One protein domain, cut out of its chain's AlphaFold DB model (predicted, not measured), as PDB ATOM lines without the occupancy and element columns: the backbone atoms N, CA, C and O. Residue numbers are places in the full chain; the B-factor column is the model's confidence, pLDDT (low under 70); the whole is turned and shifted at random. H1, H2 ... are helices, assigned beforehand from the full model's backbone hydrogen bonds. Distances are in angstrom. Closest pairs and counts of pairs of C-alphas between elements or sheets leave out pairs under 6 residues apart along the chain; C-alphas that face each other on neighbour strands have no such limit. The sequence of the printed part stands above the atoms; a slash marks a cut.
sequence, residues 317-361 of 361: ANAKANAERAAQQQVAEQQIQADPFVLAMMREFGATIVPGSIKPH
ATOM      1  N   ALA A 317     -17.068   9.719   7.726       77.38
ATOM      2  CA  ALA A 317     -16.653  10.172   9.061       77.38
ATOM      3  C   ALA A 317     -15.997   9.048   9.876       77.38
ATOM      4  O   ALA A 317     -14.993   9.261  10.552       77.38
ATOM      5  N   ASN A 318     -16.527   7.826   9.760       81.38
ATOM      6  CA  ASN A 318     -15.963   6.642  10.401       81.38
ATOM      7  C   ASN A 318     -14.552   6.322   9.862       81.38
ATOM      8  O   ASN A 318     -13.644   6.056  10.647       81.38
ATOM      9  N   ALA A 319     -14.326   6.426   8.545       78.50
ATOM     10  CA  ALA A 319     -12.996   6.255   7.956       78.50
ATOM     11  C   ALA A 319     -11.988   7.293   8.487       78.50
ATOM     12  O   ALA A 319     -10.909   6.904   8.937       78.50
ATOM     13  N   LYS A 320     -12.363   8.582   8.530       80.50
ATOM     14  CA  LYS A 320     -11.520   9.662   9.080       80.50
ATOM     15  C   LYS A 320     -11.189   9.424  10.563       80.50
ATOM     16  O   LYS A 320     -10.021   9.372  10.934       80.50
ATOM     17  N   ALA A 321     -12.200   9.138  11.387       78.94
ATOM     18  CA  ALA A 321     -12.030   8.882  12.819       78.94
ATOM     19  C   ALA A 321     -11.268   7.578  13.144       78.94
ATOM     20  O   ALA A 321     -10.701   7.454  14.233       78.94
ATOM     21  N   ASN A 322     -11.273   6.580  12.252       79.62
ATOM     22  CA  ASN A 322     -10.416   5.394  12.374       79.62
ATOM     23  C   ASN A 322      -8.965   5.724  12.001       79.62
ATOM     24  O   ASN A 322      -8.058   5.292  12.709       79.62
ATOM     25  N   ALA A 323      -8.739   6.506  10.939       80.12
ATOM     26  CA  ALA A 323      -7.403   6.925  10.518       80.12
ATOM     27  C   ALA A 323      -6.710   7.797  11.582       80.12
ATOM     28  O   ALA A 323      -5.552   7.554  11.907       80.12
ATOM     29  N   GLU A 324      -7.428   8.746  12.190       80.81
ATOM     30  CA  GLU A 324      -6.910   9.583  13.283       80.81
ATOM     31  C   GLU A 324      -6.523   8.751  14.517       80.81
ATOM     32  O   GLU A 324      -5.424   8.912  15.051       80.81
ATOM     33  N   ARG A 325      -7.371   7.799  14.936       79.69
ATOM     34  CA  ARG A 325      -7.048   6.876  16.043       79.69
ATOM     35  C   ARG A 325      -5.870   5.956  15.718       79.69
ATOM     36  O   ARG A 325      -5.027   5.739  16.583       79.69
ATOM     37  N   ALA A 326      -5.776   5.454  14.485       81.44
ATOM     38  CA  ALA A 326      -4.642   4.645  14.043       81.44
ATOM     39  C   ALA A 326      -3.334   5.457  14.021       81.44
ATOM     40  O   ALA A 326      -2.300   4.954  14.449       81.44
ATOM     41  N   ALA A 327      -3.374   6.724  13.599       84.00
ATOM     42  CA  ALA A 327      -2.219   7.617  13.640       84.00
ATOM     43  C   ALA A 327      -1.774   7.913  15.085       84.00
ATOM     44  O   ALA A 327      -0.588   7.815  15.393       84.00
ATOM     45  N   GLN A 328      -2.712   8.195  15.999       78.69
ATOM     46  CA  GLN A 328      -2.415   8.359  17.430       78.69
ATOM     47  C   GLN A 328      -1.794   7.091  18.035       78.69
ATOM     48  O   GLN A 328      -0.817   7.180  18.778       78.69
ATOM     49  N   GLN A 329      -2.315   5.912  17.679       79.81
ATOM     50  CA  GLN A 329      -1.756   4.629  18.100       79.81
ATOM     51  C   GLN A 329      -0.327   4.433  17.574       79.81
ATOM     52  O   GLN A 329       0.560   4.129  18.362       79.81
ATOM     53  N   GLN A 330      -0.070   4.687  16.287       82.56
ATOM     54  CA  GLN A 330       1.275   4.590  15.704       82.56
ATOM     55  C   GLN A 330       2.276   5.550  16.362       82.56
ATOM     56  O   GLN A 330       3.425   5.171  16.579       82.56
ATOM     57  N   VAL A 331       1.859   6.774  16.703       86.25
ATOM     58  CA  VAL A 331       2.709   7.731  17.434       86.25
ATOM     59  C   VAL A 331       3.023   7.218  18.840       86.25
ATOM     60  O   VAL A 331       4.182   7.259  19.248       86.25
ATOM     61  N   ALA A 332       2.035   6.680  19.563       81.75
ATOM     62  CA  ALA A 332       2.252   6.087  20.882       81.75
ATOM     63  C   ALA A 332       3.177   4.854  20.817       81.75
ATOM     64  O   ALA A 332       4.095   4.723  21.624       81.75
ATOM     65  N   GLU A 333       2.996   3.979  19.824       85.56
ATOM     66  CA  GLU A 333       3.867   2.821  19.597       85.56
ATOM     67  C   GLU A 333       5.309   3.235  19.275       85.56
ATOM     68  O   GLU A 333       6.240   2.679  19.853       85.56
ATOM     69  N   GLN A 334       5.508   4.248  18.425       86.12
ATOM     70  CA  GLN A 334       6.836   4.793  18.119       86.12
ATOM     71  C   GLN A 334       7.499   5.435  19.343       86.12
ATOM     72  O   GLN A 334       8.691   5.232  19.559       86.12
ATOM     73  N   GLN A 335       6.744   6.167  20.171       86.44
ATOM     74  CA  GLN A 335       7.267   6.752  21.410       86.44
ATOM     75  C   GLN A 335       7.732   5.677  22.400       86.44
ATOM     76  O   GLN A 335       8.820   5.799  22.952       86.44
ATOM     77  N   ILE A 336       6.960   4.599  22.575       84.06
ATOM     78  CA  ILE A 336       7.324   3.478  23.454       84.06
ATOM     79  C   ILE A 336       8.480   2.645  22.872       84.06
ATOM     80  O   ILE A 336       9.332   2.183  23.624       84.06
ATOM     81  N   GLN A 337       8.572   2.478  21.549       82.44
ATOM     82  CA  GLN A 337       9.720   1.818  20.904       82.44
ATOM     83  C   GLN A 337      11.013   2.646  20.995       82.44
ATOM     84  O   GLN A 337      12.100   2.077  21.082       82.44
ATOM     85  N   ALA A 338      10.905   3.976  20.976       85.12
ATOM     86  CA  ALA A 338      12.029   4.895  21.141       85.12
ATOM     87  C   ALA A 338      12.396   5.161  22.616       85.12
ATOM     88  O   ALA A 338      13.380   5.856  22.881       85.12
ATOM     89  N   ASP A 339      11.627   4.635  23.573       90.00
ATOM     90  CA  ASP A 339      11.843   4.879  24.994       90.00
ATOM     91  C   ASP A 339      13.136   4.191  25.500       90.00
ATOM     92  O   ASP A 339      13.303   2.973  25.344       90.00
ATOM     93  N   PRO A 340      14.070   4.928  26.140       87.44
ATOM     94  CA  PRO A 340      15.341   4.365  26.599       87.44
ATOM     95  C   PRO A 340      15.218   3.236  27.632       87.44
ATOM     96  O   PRO A 340      16.089   2.366  27.684       87.44
ATOM     97  N   PHE A 341      14.170   3.233  28.461       84.12
ATOM     98  CA  PHE A 341      13.924   2.194  29.461       84.12
ATOM     99  C   PHE A 341      13.354   0.927  28.811       84.12
ATOM    100  O   PHE A 341      13.785  -0.177  29.152       84.12
ATOM    101  N   VAL A 342      12.476   1.066  27.816       82.81
ATOM    102  CA  VAL A 342      12.001  -0.068  27.003       82.81
ATOM    103  C   VAL A 342      13.161  -0.701  26.234       82.81
ATOM    104  O   VAL A 342      13.352  -1.914  26.309       82.81
ATOM    105  N   LEU A 343      14.009   0.105  25.587       84.88
ATOM    106  CA  LEU A 343      15.212  -0.378  24.897       84.88
ATOM    107  C   LEU A 343      16.198  -1.080  25.849       84.88
ATOM    108  O   LEU A 343      16.765  -2.116  25.491       84.88
ATOM    109  N   ALA A 344      16.378  -0.572  27.074       84.44
ATOM    110  CA  ALA A 344      17.177  -1.243  28.099       84.44
ATOM    111  C   ALA A 344      16.570  -2.600  28.503       84.44
ATOM    112  O   ALA A 344      17.289  -3.596  28.564       84.44
ATOM    113  N   MET A 345      15.249  -2.668  28.694       82.56
ATOM    114  CA  MET A 345      14.539  -3.895  29.067       82.56
ATOM    115  C   MET A 345      14.572  -4.955  27.954       82.56
ATOM    116  O   MET A 345      14.810  -6.131  28.235       82.56
ATOM    117  N   MET A 346      14.412  -4.553  26.689       83.44
ATOM    118  CA  MET A 346      14.592  -5.441  25.533       83.44
ATOM    119  C   MET A 346      16.023  -5.998  25.473       83.44
ATOM    120  O   MET A 346      16.210  -7.190  25.232       83.44
ATOM    121  N   ARG A 347      17.035  -5.159  25.740       82.19
ATOM    122  CA  ARG A 347      18.455  -5.547  25.720       82.19
ATOM    123  C   ARG A 347      18.853  -6.471  26.876       82.19
ATOM    124  O   ARG A 347      19.665  -7.366  26.669       82.19
ATOM    125  N   GLU A 348      18.340  -6.237  28.082       79.44
ATOM    126  CA  GLU A 348      18.758  -6.961  29.296       79.44
ATOM    127  C   GLU A 348      17.925  -8.215  29.581       79.44
ATOM    128  O   GLU A 348      18.464  -9.186  30.107       79.44
ATOM    129  N   PHE A 349      16.643  -8.226  29.203       77.19
ATOM    130  CA  PHE A 349      15.711  -9.314  29.528       77.19
ATOM    131  C   PHE A 349      15.166 -10.055  28.299       77.19
ATOM    132  O   PHE A 349      14.375 -10.982  28.458       77.19
ATOM    133  N   GLY A 350      15.558  -9.670  27.078       73.56
ATOM    134  CA  GLY A 350      15.052 -10.284  25.844       73.56
ATOM    135  C   GLY A 350      13.553 -10.054  25.615       73.56
ATOM    136  O   GLY A 350      12.907 -10.841  24.926       73.56
ATOM    137  N   ALA A 351      12.991  -9.007  26.223       74.44
ATOM    138  CA  ALA A 351      11.570  -8.691  26.144       74.44
ATOM    139  C   ALA A 351      11.146  -8.302  24.715       74.44
ATOM    140  O   ALA A 351      11.882  -7.624  23.996       74.44
ATOM    141  N   THR A 352       9.929  -8.681  24.324       70.94
ATOM    142  CA  THR A 352       9.314  -8.320  23.039       70.94
ATOM    143  C   THR A 352       8.063  -7.470  23.249       70.94
ATOM    144  O   THR A 352       7.210  -7.774  24.082       70.94
ATOM    145  N   ILE A 353       7.944  -6.389  22.477       68.62
ATOM    146  CA  ILE A 353       6.755  -5.529  22.468       68.62
ATOM    147  C   ILE A 353       5.674  -6.219  21.629       68.62
ATOM    148  O   ILE A 353       5.924  -6.575  20.479       68.62
ATOM    149  N   VAL A 354       4.471  -6.380  22.184       71.69
ATOM    150  CA  VAL A 354       3.303  -6.882  21.442       71.69
ATOM    151  C   VAL A 354       2.660  -5.716  20.673       71.69
ATOM    152  O   VAL A 354       2.178  -4.781  21.324       71.69
ATOM    153  N   PRO A 355       2.623  -5.739  19.323       63.88
ATOM    154  CA  PRO A 355       1.977  -4.691  18.531       63.88
ATOM    155  C   PRO A 355       0.497  -4.540  18.900       63.88
ATOM    156  O   PRO A 355      -0.182  -5.530  19.173       63.88
ATOM    157  N   GLY A 356      -0.018  -3.312  18.927       61.53
ATOM    158  CA  GLY A 356      -1.411  -3.019  19.263       61.53
ATOM    159  C   GLY A 356      -1.760  -3.031  20.759       61.53
ATOM    160  O   GLY A 356      -2.874  -2.647  21.112       61.53
ATOM    161  N   SER A 357      -0.842  -3.424  21.653       66.81
ATOM    162  CA  SER A 357      -1.091  -3.461  23.110       66.81
ATOM    163  C   SER A 357      -1.023  -2.077  23.787       66.81
ATOM    164  O   SER A 357      -1.465  -1.895  24.922       66.81
ATOM    165  N   ILE A 358      -0.485  -1.075  23.088       69.56
ATOM    166  CA  ILE A 358      -0.288   0.284  23.602       69.56
ATOM    167  C   ILE A 358      -1.550   1.110  23.330       69.56
ATOM    168  O   ILE A 358      -1.923   1.345  22.182       69.56
ATOM    169  N   LYS A 359      -2.216   1.551  24.403       64.56
ATOM    170  CA  LYS A 359      -3.383   2.440  24.327       64.56
ATOM    171  C   LYS A 359      -2.925   3.900  24.439       64.56
ATOM    172  O   LYS A 359      -2.228   4.205  25.405       64.56
ATOM    173  N   PRO A 360      -3.313   4.797  23.512       56.44
ATOM    174  CA  PRO A 360      -3.136   6.231  23.718       56.44
ATOM    175  C   PRO A 360      -3.976   6.697  24.921       56.44
ATOM    176  O   PRO A 360      -5.051   6.143  25.180       56.44
ATOM    177  N   HIS A 361      -3.446   7.673  25.659       51.53
ATOM    178  CA  HIS A 361      -4.003   8.214  26.905       51.53
ATOM    179  C   HIS A 361      -4.803   9.503  26.690       51.53
ATOM    180  O   HIS A 361      -4.408  10.289  25.801       51.53
TER     181      HIS A 361
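AT A GLANCE: This is residues 317 to 361 of the 361 residues of the protein "DNA polymerase III subunits gamma and tau" of Oxalobacteraceae bacterium IMCC9480 (UniProt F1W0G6). A long helix, H1, meets a short one, H2, at a corner to make an open L, and the tail, residues 350 to 361, folds back from the far end of H2 towards H1. Residues 317 to 324 of H1 stick out at the other end of this loose rod. The printed part has 45 residues with two named helices, H1 then H2, and no named strand; the class is all helix. The radius of gyration of the C-alphas is 13.0 A, and the spans are 44 by 15 by 13 A.

HOW THE PARTS SIT: H1, residues 317 to 337, and H2, residues 340 to 349, are close but not clearly touching. Their closest C-alphas, those of Ile 336 and Val 342, are 6.9 A apart. They run the same way at a steep tilt of 65 degrees. In both helices every O i to N i+4 pair is within hydrogen-bond range.

IN THESE COORDINATES: H1 begins at C-alpha 317, (-16.653, 10.172, 9.061), and is 30.1 A long. H2 ends at C-alpha 349, (15.711, -9.314, 29.528), and is 14.0 A long.

THE WHOLE: The C-alphas farthest apart, of Ala 317 and Glu 348, are 44.2 A apart. The H1 to H2 link is tight, and the printed part has no cut. Confidence is under 70 at residue 353 and residues 355 to 361.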